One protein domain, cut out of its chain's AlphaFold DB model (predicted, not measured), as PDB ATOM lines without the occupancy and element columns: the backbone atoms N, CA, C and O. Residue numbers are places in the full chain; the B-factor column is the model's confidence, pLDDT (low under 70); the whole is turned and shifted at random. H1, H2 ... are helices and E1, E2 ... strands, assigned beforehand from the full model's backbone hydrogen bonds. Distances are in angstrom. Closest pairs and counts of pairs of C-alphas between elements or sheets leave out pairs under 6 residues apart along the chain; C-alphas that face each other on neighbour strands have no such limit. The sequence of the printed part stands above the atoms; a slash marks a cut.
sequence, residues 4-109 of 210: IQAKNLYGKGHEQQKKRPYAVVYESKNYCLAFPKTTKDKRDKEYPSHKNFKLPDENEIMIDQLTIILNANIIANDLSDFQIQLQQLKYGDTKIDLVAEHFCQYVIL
ATOM      1  N   ILE A   4     -52.458   8.625  81.467       86.62
ATOM      2  CA  ILE A   4     -51.981   7.984  80.236       86.62
ATOM      3  C   ILE A   4     -53.093   7.148  79.603       86.62
ATOM      4  O   ILE A   4     -53.974   6.646  80.301       86.62
ATOM      5  N   GLN A   5     -53.049   6.955  78.285       89.81
ATOM      6  CA  GLN A   5     -53.817   5.896  77.629       89.81
ATOM      7  C   GLN A   5     -52.928   4.677  77.473       89.81
ATOM      8  O   GLN A   5     -51.837   4.761  76.919       89.81
ATOM      9  N   ALA A   6     -53.398   3.530  77.940       90.81
ATOM     10  CA  ALA A   6     -52.642   2.293  77.833       90.81
ATOM     11  C   ALA A   6     -53.577   1.097  77.680       90.81
ATOM     12  O   ALA A   6     -54.802   1.199  77.818       90.81
ATOM     13  N   LYS A   7     -52.975  -0.053  77.387       90.50
ATOM     14  CA  LYS A   7     -53.616  -1.363  77.427       90.50
ATOM     15  C   LYS A   7     -52.730  -2.294  78.254       90.50
ATOM     16  O   LYS A   7     -51.548  -2.426  77.947       90.50
ATOM     17  N   ASN A   8     -53.289  -2.967  79.261       91.62
ATOM     18  CA  ASN A   8     -52.560  -4.022  79.964       91.62
ATOM     19  C   ASN A   8     -52.451  -5.260  79.059       91.62
ATOM     20  O   ASN A   8     -53.401  -6.032  78.922       91.62
ATOM     21  N   LEU A   9     -51.296  -5.427  78.414       91.69
ATOM     22  CA  LEU A   9     -51.027  -6.550  77.507       91.69
ATOM     23  C   LEU A   9     -50.754  -7.868  78.238       91.69
ATOM     24  O   LEU A   9     -50.823  -8.927  77.624       91.69
ATOM     25  N   TYR A  10     -50.445  -7.803  79.533       93.50
ATOM     26  CA  TYR A  10     -50.055  -8.955  80.347       93.50
ATOM     27  C   TYR A  10     -51.132  -9.341  81.367       93.50
ATOM     28  O   TYR A  10     -50.880 -10.177  82.242       93.50
ATOM     29  N   GLY A  11     -52.309  -8.724  81.237       92.88
ATOM     30  CA  GLY A  11     -53.475  -8.976  82.062       92.88
ATOM     31  C   GLY A  11     -54.054 -10.367  81.823       92.88
ATOM     32  O   GLY A  11     -54.105 -10.824  80.680       92.88
ATOM     33  N   LYS A  12     -54.515 -11.031  82.883       94.06
ATOM     34  CA  LYS A  12     -55.248 -12.306  82.811       94.06
ATOM     35  C   LYS A  12     -56.569 -12.239  83.576       94.06
ATOM     36  O   LYS A  12     -56.689 -11.483  84.531       94.06
ATOM     37  N   GLY A  13     -57.555 -13.030  83.154       93.06
ATOM     38  CA  GLY A  13     -58.834 -13.136  83.862       93.06
ATOM     39  C   GLY A  13     -59.557 -11.809  84.035       93.06
ATOM     40  O   GLY A  13     -59.818 -11.099  83.061       93.06
ATOM     41  N   HIS A  14     -59.852 -11.492  85.293       91.00
ATOM     42  CA  HIS A  14     -60.526 -10.271  85.724       91.00
ATOM     43  C   HIS A  14     -59.602  -9.043  85.763       91.00
ATOM     44  O   HIS A  14     -60.089  -7.934  85.987       91.00
ATOM     45  N   GLU A  15     -58.298  -9.199  85.499       93.75
ATOM     46  CA  GLU A  15     -57.391  -8.065  85.320       93.75
ATOM     47  C   GLU A  15     -57.812  -7.221  84.104       93.75
ATOM     48  O   GLU A  15     -58.196  -7.727  83.041       93.75
ATOM     49  N   GLN A  16     -57.712  -5.900  84.233       92.06
ATOM     50  CA  GLN A  16     -58.226  -4.969  83.238       92.06
ATOM     51  C   GLN A  16     -57.368  -4.920  81.964       92.06
ATOM     52  O   GLN A  16     -56.318  -4.288  81.945       92.06
ATOM     53  N   GLN A  17     -57.868  -5.502  80.867       91.25
ATOM     54  CA  GLN A  17     -57.126  -5.699  79.603       91.25
ATOM     55  C   GLN A  17     -57.508  -4.755  78.448       91.25
ATOM     56  O   GLN A  17     -56.862  -4.756  77.397       91.25
ATOM     57  N   LYS A  18     -58.590  -3.976  78.573       89.50
ATOM     58  CA  LYS A  18     -59.038  -3.068  77.498       89.50
ATOM     59  C   LYS A  18     -58.225  -1.773  77.494       89.50
ATOM     60  O   LYS A  18     -57.797  -1.321  78.551       89.50
ATOM     61  N   LYS A  19     -58.087  -1.145  76.317       89.81
ATOM     62  CA  LYS A  19     -57.549   0.221  76.199       89.81
ATOM     63  C   LYS A  19     -58.413   1.177  77.019       89.81
ATOM     64  O   LYS A  19     -59.635   1.170  76.850       89.81
ATOM     65  N   ARG A  20     -57.797   1.983  77.886       88.69
ATOM     66  CA  ARG A  20     -58.490   3.008  78.679       88.69
ATOM     67  C   ARG A  20     -57.525   4.025  79.299       88.69
ATOM     68  O   ARG A  20     -56.316   3.787  79.266       88.69
ATOM     69  N   PRO A  21     -58.046   5.116  79.896       89.31
ATOM     70  CA  PRO A  21     -57.238   5.997  80.720       89.31
ATOM     71  C   PRO A  21     -56.747   5.290  81.989       89.31
ATOM     72  O   PRO A  21     -57.505   4.553  82.628       89.31
ATOM     73  N   TYR A  22     -55.509   5.582  82.375       90.62
ATOM     74  CA  TYR A  22     -54.902   5.177  83.635       90.62
ATOM     75  C   TYR A  22     -54.381   6.398  84.394       90.62
ATOM     76  O   TYR A  22     -53.817   7.318  83.804       90.62
ATOM     77  N   ALA A  23     -54.571   6.375  85.706       90.62
ATOM     78  CA  ALA A  23     -54.018   7.307  86.672       90.62
ATOM     79  C   ALA A  23     -52.649   6.797  87.139       90.62
ATOM     80  O   ALA A  23     -52.580   5.750  87.784       90.62
ATOM     81  N   VAL A  24     -51.576   7.507  86.791       90.75
ATOM     82  CA  VAL A  24     -50.204   7.132  87.159       90.75
ATOM     83  C   VAL A  24     -49.928   7.544  88.603       90.75
ATOM     84  O   VAL A  24     -50.172   8.692  88.974       90.75
ATOM     85  N   VAL A  25     -49.408   6.602  89.391       92.25
ATOM     86  CA  VAL A  25     -49.039   6.804  90.805       92.25
ATOM     87  C   VAL A  25     -47.555   6.574  91.076       92.25
ATOM     88  O   VAL A  25     -47.051   7.013  92.094       92.25
ATOM     89  N   TYR A  26     -46.835   5.924  90.163       92.00
ATOM     90  CA  TYR A  26     -45.383   5.773  90.221       92.00
ATOM     91  C   TYR A  26     -44.832   5.804  88.799       92.00
ATOM     92  O   TYR A  26     -45.401   5.154  87.923       92.00
ATOM     93  N   GLU A  27     -43.729   6.512  88.566       89.81
ATOM     94  CA  GLU A  27     -43.063   6.573  87.269       89.81
ATOM     95  C   GLU A  27     -41.583   6.213  87.413       89.81
ATOM     96  O   GLU A  27     -40.888   6.655  88.323       89.81
ATOM     97  N   SER A  28     -41.111   5.374  86.500       89.69
ATOM     98  CA  SER A  28     -39.712   5.019  86.311       89.69
ATOM     99  C   SER A  28     -39.316   5.332  84.870       89.69
ATOM    100  O   SER A  28     -40.148   5.632  84.012       89.69
ATOM    101  N   LYS A  29     -38.028   5.187  84.556       88.56
ATOM    102  CA  LYS A  29     -37.491   5.428  83.211       88.56
ATOM    103  C   LYS A  29     -38.201   4.610  82.122       88.56
ATOM    104  O   LYS A  29     -38.376   5.092  81.007       88.56
ATOM    105  N   ASN A  30     -38.591   3.371  82.436       92.06
ATOM    106  CA  ASN A  30     -39.070   2.401  81.441       92.06
ATOM    107  C   ASN A  30     -40.516   1.930  81.658       92.06
ATOM    108  O   ASN A  30     -41.063   1.231  80.801       92.06
ATOM    109  N   TYR A  31     -41.125   2.254  82.796       94.38
ATOM    110  CA  TYR A  31     -42.469   1.809  83.148       94.38
ATOM    111  C   TYR A  31     -43.101   2.736  84.185       94.38
ATOM    112  O   TYR A  31     -42.410   3.527  84.824       94.38
ATOM    113  N   CYS A  32     -44.398   2.575  84.411       94.31
ATOM    114  CA  CYS A  32     -45.121   3.221  85.496       94.31
ATOM    115  C   CYS A  32     -46.060   2.237  86.208       94.31
ATOM    116  O   CYS A  32     -46.516   1.264  85.597       94.31
ATOM    117  N   LEU A  33     -46.393   2.510  87.473       96.31
ATOM    118  CA  LEU A  33     -47.549   1.897  88.130       96.31
ATOM    119  C   LEU A  33     -48.750   2.811  87.946       96.31
ATOM    120  O   LEU A  33     -48.668   4.023  88.182       96.31
ATOM    121  N   ALA A  34     -49.866   2.235  87.518       94.56
ATOM    122  CA  ALA A  34     -51.050   3.022  87.240       94.56
ATOM    123  C   ALA A  34     -52.339   2.247  87.505       94.56
ATOM    124  O   ALA A  34     -52.429   1.041  87.262       94.56
ATOM    125  N   PHE A  35     -53.361   2.967  87.958       94.56
ATOM    126  CA  PHE A  35     -54.700   2.424  88.132       94.56
ATOM    127  C   PHE A  35     -55.579   2.756  86.926       94.56
ATOM    128  O   PHE A  35     -55.621   3.913  86.500       94.56
ATOM    129  N   PRO A  36     -56.340   1.800  86.380       92.56
ATOM    130  CA  PRO A  36     -57.298   2.100  85.337       92.56
ATOM    131  C   PRO A  36     -58.456   2.937  85.881       92.56
ATOM    132  O   PRO A  36     -58.978   2.691  86.970       92.56
ATOM    133  N   LYS A  37     -58.924   3.878  85.064       89.12
ATOM    134  CA  LYS A  37     -60.170   4.600  85.329       89.12
ATOM    135  C   LYS A  37     -61.379   3.798  84.867       89.12
ATOM    136  O   LYS A  37     -61.342   3.140  83.824       89.12
ATOM    137  N   THR A  38     -62.469   3.877  85.625       83.19
ATOM    138  CA  THR A  38     -63.762   3.310  85.229       83.19
ATOM    139  C   THR A  38     -64.282   3.963  83.944       83.19
ATOM    140  O   THR A  38     -63.951   5.101  83.610       83.19
ATOM    141  N   THR A  39     -65.125   3.242  83.212       72.44
ATOM    142  CA  THR A  39     -65.895   3.794  82.091       72.44
ATOM    143  C   THR A  39     -67.265   4.261  82.596       72.44
ATOM    144  O   THR A  39     -67.711   3.851  83.667       72.44
ATOM    145  N   LYS A  40     -67.934   5.160  81.858       67.94
ATOM    146  CA  LYS A  40     -69.187   5.804  82.306       67.94
ATOM    147  C   LYS A  40     -70.289   4.806  82.696       67.94
ATOM    148  O   LYS A  40     -71.045   5.072  83.619       67.94
ATOM    149  N   ASP A  41     -70.330   3.662  82.027       64.44
ATOM    150  CA  ASP A  41     -71.256   2.539  82.211       64.44
ATOM    151  C   ASP A  41     -71.047   1.734  83.506       64.44
ATOM    152  O   ASP A  41     -71.908   0.945  83.880       64.44
ATOM    153  N   LYS A  42     -69.917   1.917  84.197       67.31
ATOM    154  CA  LYS A  42     -69.590   1.211  85.448       67.31
ATOM    155  C   LYS A  42     -69.381   2.155  86.635       67.31
ATOM    156  O   LYS A  42     -68.768   1.747  87.622       67.31
ATOM    157  N   ARG A  43     -69.846   3.403  86.527       69.12
ATOM    158  CA  ARG A  43     -69.812   4.375  87.628       69.12
ATOM    159  C   ARG A  43     -70.722   3.939  88.770       69.12
ATOM    160  O   ARG A  43     -71.733   3.282  88.538       69.12
ATOM    161  N   ASP A  44     -70.323   4.288  89.987       72.62
ATOM    162  CA  ASP A  44     -71.006   4.013  91.250       72.62
ATOM    163  C   ASP A  44     -71.256   2.524  91.532       72.62
ATOM    164  O   ASP A  44     -71.987   2.173  92.460       72.62
ATOM    165  N   LYS A  45     -70.608   1.631  90.773       73.88
ATOM    166  CA  LYS A  45     -70.725   0.194  90.982       73.88
ATOM    167  C   LYS A  45     -69.989  -0.209  92.257       73.88
ATOM    168  O   LYS A  45     -68.793   0.034  92.412       73.88
ATOM    169  N   GLU A  46     -70.717  -0.872  93.143       76.44
ATOM    170  CA  GLU A  46     -70.149  -1.543  94.303       76.44
ATOM    171  C   GLU A  46     -69.703  -2.954  93.905       76.44
ATOM    172  O   GLU A  46     -70.437  -3.699  93.244       76.44
ATOM    173  N   TYR A  47     -68.474  -3.305  94.269       76.19
ATOM    174  CA  TYR A  47     -67.938  -4.648  94.115       76.19
ATOM    175  C   TYR A  47     -67.888  -5.323  95.486       76.19
ATOM    176  O   TYR A  47     -67.728  -4.640  96.497       76.19
ATOM    177  N   PRO A  48     -67.952  -6.664  95.546       74.75
ATOM    178  CA  PRO A  48     -67.879  -7.386  96.815       74.75
ATOM    179  C   PRO A  48     -66.670  -6.998  97.684       74.75
ATOM    180  O   PRO A  48     -66.780  -6.959  98.904       74.75
ATOM    181  N   SER A  49     -65.532  -6.680  97.057       70.00
ATOM    182  CA  SER A  49     -64.285  -6.336  97.741       70.00
ATOM    183  C   SER A  49     -64.122  -4.849  98.075       70.00
ATOM    184  O   SER A  49     -63.402  -4.519  99.021       70.00
ATOM    185  N   HIS A  50     -64.734  -3.948  97.300       74.50
ATOM    186  CA  HIS A  50     -64.495  -2.506  97.384       74.50
ATOM    187  C   HIS A  50     -65.511  -1.690  96.566       74.50
ATOM    188  O   HIS A  50     -66.225  -2.206  95.708       74.50
ATOM    189  N   LYS A  51     -65.514  -0.372  96.779       79.81
ATOM    190  CA  LYS A  51     -66.095   0.596  95.846       79.81
ATOM    191  C   LYS A  51     -64.954   1.279  95.095       79.81
ATOM    192  O   LYS A  51     -63.917   1.550  95.697       79.81
ATOM    193  N   ASN A  52     -65.135   1.563  93.805       83.12
ATOM    194  CA  ASN A  52     -64.167   2.384  93.079       83.12
ATOM    195  C   ASN A  52     -63.982   3.735  93.784       83.12
ATOM    196  O   ASN A  52     -64.945   4.333  94.277       83.12
ATOM    197  N   PHE A  53     -62.753   4.242  93.791       85.50
ATOM    198  CA  PHE A  53     -62.461   5.512  94.438       85.50
ATOM    199  C   PHE A  53     -62.882   6.677  93.547       85.50
ATOM    200  O   PHE A  53     -62.335   6.846  92.458       85.50
ATOM    201  N   LYS A  54     -63.839   7.488  94.003       85.38
ATOM    202  CA  LYS A  54     -64.307   8.675  93.281       85.38
ATOM    203  C   LYS A  54     -63.382   9.856  93.565       85.38
ATOM    204  O   LYS A  54     -63.339  10.362  94.684       85.38
ATOM    205  N   LEU A  55     -62.668  10.307  92.538       79.25
ATOM    206  CA  LEU A  55     -61.915  11.553  92.589       79.25
ATOM    207  C   LEU A  55     -62.864  12.767  92.584       79.25
ATOM    208  O   LEU A  55     -63.990  12.670  92.084       79.25
ATOM    209  N   PRO A  56     -62.400  13.939  93.060       71.81
ATOM    210  CA  PRO A  56     -63.193  15.173  93.072       71.81
ATOM    211  C   PRO A  56     -63.708  15.640  91.699       71.81
ATOM    212  O   PRO A  56     -64.650  16.419  91.634       71.81
ATOM    213  N   ASP A  57     -63.107  15.178  90.601       69.25
ATOM    214  CA  ASP A  57     -63.485  15.498  89.216       69.25
ATOM    215  C   ASP A  57     -64.394  14.434  88.567       69.25
ATOM    216  O   ASP A  57     -64.465  14.335  87.343       69.25
ATOM    217  N   GLU A  58     -65.069  13.618  89.383       65.69
ATOM    218  CA  GLU A  58     -66.000  12.552  88.979       65.69
ATOM    219  C   GLU A  58     -65.401  11.396  88.162       65.69
ATOM    220  O   GLU A  58     -66.128  10.567  87.601       65.69
ATOM    221  N   ASN A  59     -64.076  11.289  88.113       74.94
ATOM    222  CA  ASN A  59     -63.419  10.082  87.635       74.94
ATOM    223  C   ASN A  59     -63.368   9.047  88.760       74.94
ATOM    224  O   ASN A  59     -62.954   9.376  89.869       74.94
ATOM    225  N   GLU A  60     -63.725   7.791  88.483       87.44
ATOM    226  CA  GLU A  60     -63.471   6.719  89.449       87.44
ATOM    227  C   GLU A  60     -62.246   5.899  89.070       87.44
ATOM    228  O   GLU A  60     -62.058   5.523  87.909       87.44
ATOM    229  N   ILE A  61     -61.440   5.593  90.077       89.62
ATOM    230  CA  ILE A  61     -60.268   4.741  89.975       89.62
ATOM    231  C   ILE A  61     -60.620   3.337  90.458       89.62
ATOM    232  O   ILE A  61     -61.188   3.162  91.538       89.62
ATOM    233  N   MET A  62     -60.242   2.335  89.667       91.25
ATOM    234  CA  MET A  62     -60.367   0.927  90.038       91.25
ATOM    235  C   MET A  62     -59.155   0.513  90.872       91.25
ATOM    236  O   MET A  62     -58.116   0.126  90.335       91.25
ATOM    237  N   ILE A  63     -59.273   0.660  92.190       89.56
ATOM    238  CA  ILE A  63     -58.169   0.445  93.138       89.56
ATOM    239  C   ILE A  63     -57.711  -1.011  93.243       89.56
ATOM    240  O   ILE A  63     -56.620  -1.280  93.733       89.56
ATOM    241  N   ASP A  64     -58.518  -1.954  92.769       89.25
ATOM    242  CA  ASP A  64     -58.185  -3.372  92.727       89.25
ATOM    243  C   ASP A  64     -57.441  -3.794  91.453       89.25
ATOM    244  O   ASP A  64     -57.160  -4.974  91.262       89.25
ATOM    245  N   GLN A  65     -57.126  -2.838  90.576       93.50
ATOM    246  CA  GLN A  65     -56.542  -3.071  89.255       93.50
ATOM    247  C   GLN A  65     -55.202  -2.344  89.068       93.50
ATOM    248  O   GLN A  65     -54.848  -1.998  87.937       93.50
ATOM    249  N   LEU A  66     -54.462  -2.069  90.151       96.50
ATOM    250  CA  LEU A  66     -53.113  -1.504  90.041       96.50
ATOM    251  C   LEU A  66     -52.267  -2.385  89.120       96.50
ATOM    252  O   LEU A  66     -52.173  -3.589  89.337       96.50
ATOM    253  N   THR A  67     -51.640  -1.808  88.101       96.50
ATOM    254  CA  THR A  67     -50.835  -2.584  87.154       96.50
ATOM    255  C   THR A  67     -49.549  -1.866  86.792       96.50
ATOM    256  O   THR A  67     -49.471  -0.637  86.806       96.50
ATOM    257  N   ILE A  68     -48.557  -2.662  86.400       97.12
ATOM    258  CA  ILE A  68     -47.336  -2.197  85.755       97.12
ATOM    259  C   ILE A  68     -47.644  -1.964  84.272       97.12
ATOM    260  O   ILE A  68     -48.196  -2.840  83.601       97.12
ATOM    261  N   ILE A  69     -47.297  -0.787  83.757       94.69
ATOM    262  CA  ILE A  69     -47.403  -0.432  82.339       94.69
ATOM    263  C   ILE A  69     -46.009  -0.074  81.836       94.69
ATOM    264  O   ILE A  69     -45.395   0.868  82.326       94.69
ATOM    265  N   LEU A  70     -45.507  -0.811  80.844       93.75
ATOM    266  CA  LEU A  70     -44.287  -0.429  80.133       93.75
ATOM    267  C   LEU A  70     -44.525   0.864  79.352       93.75
ATOM    268  O   LEU A  70     -45.551   0.988  78.684       93.75
ATOM    269  N   ASN A  71     -43.551   1.773  79.345       89.56
ATOM    270  CA  ASN A  71     -43.673   3.050  78.633       89.56
ATOM    271  C   ASN A  71     -43.910   2.843  77.126       89.56
ATOM    272  O   ASN A  71     -44.677   3.577  76.515       89.56
ATOM    273  N   ALA A  72     -43.354   1.772  76.549       87.69
ATOM    274  CA  ALA A  72     -43.595   1.369  75.159       87.69
ATOM    275  C   ALA A  72     -45.056   0.965  74.855       87.69
ATOM    276  O   ALA A  72     -45.457   0.942  73.695       87.69
ATOM    277  N   ASN A  73     -45.853   0.650  75.882       87.12
ATOM    278  CA  ASN A  73     -47.271   0.299  75.754       87.12
ATOM    279  C   ASN A  73     -48.197   1.502  75.995       87.12
ATOM    280  O   ASN A  73     -49.424   1.353  75.934       87.12
ATOM    281  N   ILE A  74     -47.633   2.678  76.295       86.31
ATOM    282  CA  ILE A  74     -48.383   3.925  76.393       86.31
ATOM    283  C   ILE A  74     -48.738   4.361  74.978       86.31
ATOM    284  O   ILE A  74     -47.888   4.515  74.106       86.31
ATOM    285  N   ILE A  75     -50.031   4.539  74.753       83.44
ATOM    286  CA  ILE A  75     -50.569   4.967  73.473       83.44
ATOM    287  C   ILE A  75     -50.548   6.488  73.484       83.44
ATOM    288  O   ILE A  75     -51.088   7.098  74.411       83.44
ATOM    289  N   ALA A  76     -49.940   7.087  72.459       69.25
ATOM    290  CA  ALA A  76     -49.971   8.530  72.278       69.25
ATOM    291  C   ALA A  76     -51.424   9.026  72.359       69.25
ATOM    292  O   ALA A  76     -52.328   8.460  71.737       69.25
ATOM    293  N   ASN A  77     -51.649  10.043  73.186       62.56
ATOM    294  CA  ASN A  77     -52.913  10.758  73.187       62.56
ATOM    295  C   ASN A  77     -52.954  11.653  71.950       62.56
ATOM    296  O   ASN A  77     -51.975  12.334  71.671       62.56
ATOM    297  N   ASP A  78     -54.109  11.757  71.296       52.41
ATOM    298  CA  ASP A  78     -54.357  12.791  70.274       52.41
ATOM    299  C   ASP A  78     -54.465  14.211  70.887       52.41
ATOM    300  O   ASP A  78     -54.837  15.169  70.212       52.41
ATOM    301  N   LEU A  79     -54.194  14.354  72.190       54.25
ATOM    302  CA  LEU A  79     -54.214  15.622  72.912       54.25
ATOM    303  C   LEU A  79     -52.875  16.331  72.717       54.25
ATOM    304  O   LEU A  79     -51.821  15.716  72.862       54.25
ATOM    305  N   SER A  80     -52.917  17.630  72.436       55.41
ATOM    306  CA  SER A  80     -51.702  18.430  72.282       55.41
ATOM    307  C   SER A  80     -50.940  18.561  73.607       55.41
ATOM    308  O   SER A  80     -51.542  18.547  74.684       55.41
ATOM    309  N   ASP A  81     -49.619  18.757  73.547       54.28
ATOM    310  CA  ASP A  81     -48.748  18.920  74.726       54.28
ATOM    311  C   ASP A  81     -49.253  19.994  75.708       54.28
ATOM    312  O   ASP A  81     -49.152  19.853  76.927       54.28
ATOM    313  N   PHE A  82     -49.901  21.038  75.184       50.88
ATOM    314  CA  PHE A  82     -50.541  22.094  75.967       50.88
ATOM    315  C   PHE A  82     -51.727  21.590  76.809       50.88
ATOM    316  O   PHE A  82     -51.904  22.002  77.955       50.88
ATOM    317  N   GLN A  83     -52.539  20.673  76.273       57.44
ATOM    318  CA  GLN A  83     -53.662  20.070  76.999       57.44
ATOM    319  C   GLN A  83     -53.177  19.122  78.103       57.44
ATOM    320  O   GLN A  83     -53.791  19.069  79.171       57.44
ATOM    321  N   ILE A  84     -52.058  18.427  77.873       57.66
ATOM    322  CA  ILE A  84     -51.394  17.584  78.876       57.66
ATOM    323  C   ILE A  84     -50.865  18.455  80.028       57.66
ATOM    324  O   ILE A  84     -51.174  18.182  81.190       57.66
ATOM    325  N   GLN A  85     -50.159  19.549  79.720       54.84
ATOM    326  CA  GLN A  85     -49.658  20.496  80.726       54.84
ATOM    327  C   GLN A  85     -50.789  21.155  81.533       54.84
ATOM    328  O   GLN A  85     -50.701  21.248  82.758       54.84
ATOM    329  N   LEU A  86     -51.895  21.552  80.893       54.19
ATOM    330  CA  LEU A  86     -53.041  22.141  81.599       54.19
ATOM    331  C   LEU A  86     -53.715  21.166  82.578       54.19
ATOM    332  O   LEU A  86     -54.187  21.590  83.635       54.19
ATOM    333  N   GLN A  87     -53.791  19.876  82.237       55.22
ATOM    334  CA  GLN A  87     -54.338  18.854  83.137       55.22
ATOM    335  C   GLN A  87     -53.417  18.600  84.334       55.22
ATOM    336  O   GLN A  87     -53.909  18.434  85.451       55.22
ATOM    337  N   GLN A  88     -52.100  18.618  84.122       56.31
ATOM    338  CA  GLN A  88     -51.109  18.477  85.191       56.31
ATOM    339  C   GLN A  88     -51.162  19.664  86.169       56.31
ATOM    340  O   GLN A  88     -51.225  19.451  87.379       56.31
ATOM    341  N   LEU A  89     -51.261  20.896  85.654       52.28
ATOM    342  CA  LEU A  89     -51.345  22.128  86.454       52.28
ATOM    343  C   LEU A  89     -52.648  22.261  87.260       52.28
ATOM    344  O   LEU A  89     -52.644  22.826  88.349       52.28
ATOM    345  N   LYS A  90     -53.779  21.751  86.752       47.59
ATOM    346  CA  LYS A  90     -55.093  21.923  87.402       47.59
ATOM    347  C   LYS A  90     -55.314  21.078  88.654       47.59
ATOM    348  O   LYS A  90     -56.245  21.365  89.401       47.59
ATOM    349  N   TYR A  91     -54.543  20.012  88.852       50.22
ATOM    350  CA  TYR A  91     -54.953  18.956  89.780       50.22
ATOM    351  C   TYR A  91     -53.907  18.497  90.792       50.22
ATOM    352  O   TYR A  91     -54.276  17.675  91.626       50.22
ATOM    353  N   GLY A  92     -52.680  19.030  90.741       54.78
ATOM    354  CA  GLY A  92     -51.658  18.912  91.791       54.78
ATOM    355  C   GLY A  92     -51.379  17.504  92.339       54.78
ATOM    356  O   GLY A  92     -51.867  16.482  91.832       54.78
ATOM    357  N   ASP A  93     -50.571  17.470  93.396       61.81
ATOM    358  CA  ASP A  93     -50.147  16.260  94.116       61.81
ATOM    359  C   ASP A  93     -51.265  15.665  94.987       61.81
ATOM    360  O   ASP A  93     -51.344  14.451  95.171       61.81
ATOM    361  N   THR A  94     -52.235  16.496  95.388       72.12
ATOM    362  CA  THR A  94     -53.325  16.141  96.315       72.12
ATOM    363  C   THR A  94     -54.194  14.974  95.850       72.12
ATOM    364  O   THR A  94     -54.761  14.249  96.666       72.12
ATOM    365  N   LYS A  95     -54.319  14.742  94.538       83.12
ATOM    366  CA  LYS A  95     -55.042  13.566  94.032       83.12
ATOM    367  C   LYS A  95     -54.283  12.265  94.274       83.12
ATOM    368  O   LYS A  95     -54.931  11.257  94.530       83.12
ATOM    369  N   ILE A  96     -52.955  12.266  94.170       86.31
ATOM    370  CA  ILE A  96     -52.157  11.051  94.378       86.31
ATOM    371  C   ILE A  96     -52.169  10.683  95.859       86.31
ATOM    372  O   ILE A  96     -52.386   9.512  96.160       86.31
ATOM    373  N   ASP A  97     -52.075  11.669  96.757       88.25
ATOM    374  CA  ASP A  97     -52.255  11.475  98.205       88.25
ATOM    375  C   ASP A  97     -53.557  10.732  98.513       88.25
ATOM    376  O   ASP A  97     -53.563   9.692  99.169       88.25
ATOM    377  N   LEU A  98     -54.674  11.232  97.974       89.88
ATOM    378  CA  LEU A  98     -55.994  10.642  98.183       89.88
ATOM    379  C   LEU A  98     -56.081   9.202  97.666       89.88
ATOM    380  O   LEU A  98     -56.686   8.346  98.312       89.88
ATOM    381  N   VAL A  99     -55.478   8.924  96.509       90.62
ATOM    382  CA  VAL A  99     -55.448   7.578  95.924       90.62
ATOM    383  C   VAL A  99     -54.577   6.640  96.749       90.62
ATOM    384  O   VAL A  99     -54.996   5.514  97.008       90.62
ATOM    385  N   ALA A 100     -53.403   7.094  97.186       92.19
ATOM    386  CA  ALA A 100     -52.489   6.327  98.023       92.19
ATOM    387  C   ALA A 100     -53.133   5.982  99.374       92.19
ATOM    388  O   ALA A 100     -53.102   4.824  99.794       92.19
ATOM    389  N   GLU A 101     -53.775   6.962 100.014       92.75
ATOM    390  CA  GLU A 101     -54.496   6.782 101.273       92.75
ATOM    391  C   GLU A 101     -55.625   5.765 101.113       92.75
ATOM    392  O   GLU A 101     -55.704   4.777 101.847       92.75
ATOM    393  N   HIS A 102     -56.469   5.960 100.098       91.62
ATOM    394  CA  HIS A 102     -57.597   5.077  99.853       91.62
ATOM    395  C   HIS A 102     -57.140   3.652  99.502       91.62
ATOM    396  O   HIS A 102     -57.666   2.680 100.041       91.62
ATOM    397  N   PHE A 103     -56.126   3.505  98.650       93.00
ATOM    398  CA  PHE A 103     -55.551   2.205  98.318       93.00
ATOM    399  C   PHE A 103     -55.012   1.491  99.566       93.00
ATOM    400  O   PHE A 103     -55.394   0.351  99.836       93.00
ATOM    401  N   CYS A 104     -54.188   2.163 100.376       94.25
ATOM    402  CA  CYS A 104     -53.617   1.560 101.579       94.25
ATOM    403  C   CYS A 104     -54.699   1.145 102.577       94.25
ATOM    404  O   CYS A 104     -54.653   0.029 103.095       94.25
ATOM    405  N   GLN A 105     -55.708   1.990 102.795       91.94
ATOM    406  CA  GLN A 105     -56.797   1.704 103.725       91.94
ATOM    407  C   GLN A 105     -57.606   0.459 103.327       91.94
ATOM    408  O   GLN A 105     -57.970  -0.353 104.182       91.94
ATOM    409  N   TYR A 106     -57.906   0.302 102.035       88.50
ATOM    410  CA  TYR A 106     -58.803  -0.751 101.552       88.50
ATOM    411  C   TYR A 106     -58.094  -2.041 101.151       88.50
ATOM    412  O   TYR A 106     -58.709  -3.106 101.213       88.50
ATOM    413  N   VAL A 107     -56.818  -1.968 100.772       90.50
ATOM    414  CA  VAL A 107     -56.057  -3.128 100.297       90.50
ATOM    415  C   VAL A 107     -55.136  -3.658 101.399       90.50
ATOM    416  O   VAL A 107     -55.230  -4.834 101.760       90.50
ATOM    417  N   ILE A 108     -54.316  -2.786 101.995       91.94
ATOM    418  CA  ILE A 108     -53.219  -3.165 102.905       91.94
ATOM    419  C   ILE A 108     -53.685  -3.237 104.369       91.94
ATOM    420  O   ILE A 108     -53.557  -4.269 105.036       91.94
ATOM    421  N   LEU A 109     -54.268  -2.144 104.868       92.25
ATOM    422  CA  LEU A 109     -54.641  -1.944 106.275       92.25
ATOM    423  C   LEU A 109     -56.010  -2.532 106.630       92.25
ATOM    424  O   LEU A 109     -56.426  -2.509 107.790       92.25
TER     425      LEU A 109
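Overview. This is residues 4 to 109 of the 210 residues of an uncharacterized protein of Campylobacter upsaliensis (UniProt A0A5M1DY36). A small, curled sheet of four strands bends round like part of a barrel, and residues 74 to 75, after E4, fold back to pair with E1 at its other edge. Helix H2 passes this sheet with its residues 95 to 100 near E2, while most of H1 stands free as an arm away from the sheet, and a long stretch without a named element, residues 37 to 66, links E3 to E4. The 106 printed residues hold E1, E2, E3, E4, H1 and H2 in that order along the chain; the sheet runs E1, E2, E3, E4, antiparallel throughout. The class is mixed, helices and strands, with 26 residues in helices and 21 in strands, under half of the printed residues. The whole is compact, with a radius of gyration of the C-alphas of 13.7 A and spans of 39 by 31 by 28 A.

Arrangement. E1, residues 4 to 6, and E2, residues 20 to 27, form a hairpin, antiparallel, with N 22 and O 4 at 2.8 A. E2 bends by 60 degrees at residue 24, and its pairing is staggered: residues 20 to 22 pair with E1 and residues 22 to 27 with E3, residues 31 to 36. In the hairpin of E2 and E3, N 23 and O 35 are 2.8 A apart. E3 and E4, residues 67 to 70, are a third hairpin, with N 32 and O 69 at 2.9 A. These four strands are a meander, each the antiparallel neighbour of the one before, in a strongly twisted sheet with E1 and E4 as edge strands. The closest C-alphas of E1 and E4, those of Ala 6 and Ile 69, are 7.4 A apart. H1, residues 81 to 91, is not on the sheet and is apart from E1, E2 and E3. H2, residues 94 to 108, only grazes the sheet; its closest C-alphas to E2 are those of Ile 96 and Val 25, 6.4 A. H1 and H2 meet only through their link. Each O i to N i+4 pair is within hydrogen-bond range in H2, and 6 of 7 are in H1.

Along the chain. E1 begins at C-alpha 4, (-51.981, 7.984, 80.236), and is 6.2 A long. E2 measures 18.0 A, E3 15.0 A and E4 9.8 A. H1 measures 16.3 A from C-alpha 81, (-48.748, 18.920, 74.726). H2 measures 20.4 A and ends at C-alpha 108, (-53.219, -3.165, 102.905).

Size, cuts and confidence. The two C-alphas farthest apart, those of Pro 48 and Phe 82, are 40.1 A apart. The printed part has no cut. The links E1 to E2 and E3 to E4 are long, with 13 and 30 residues. The mean pLDDT of the printed part is 81.4; residues 40 to 43, 57 to 58 and 76 to 93 are under 70.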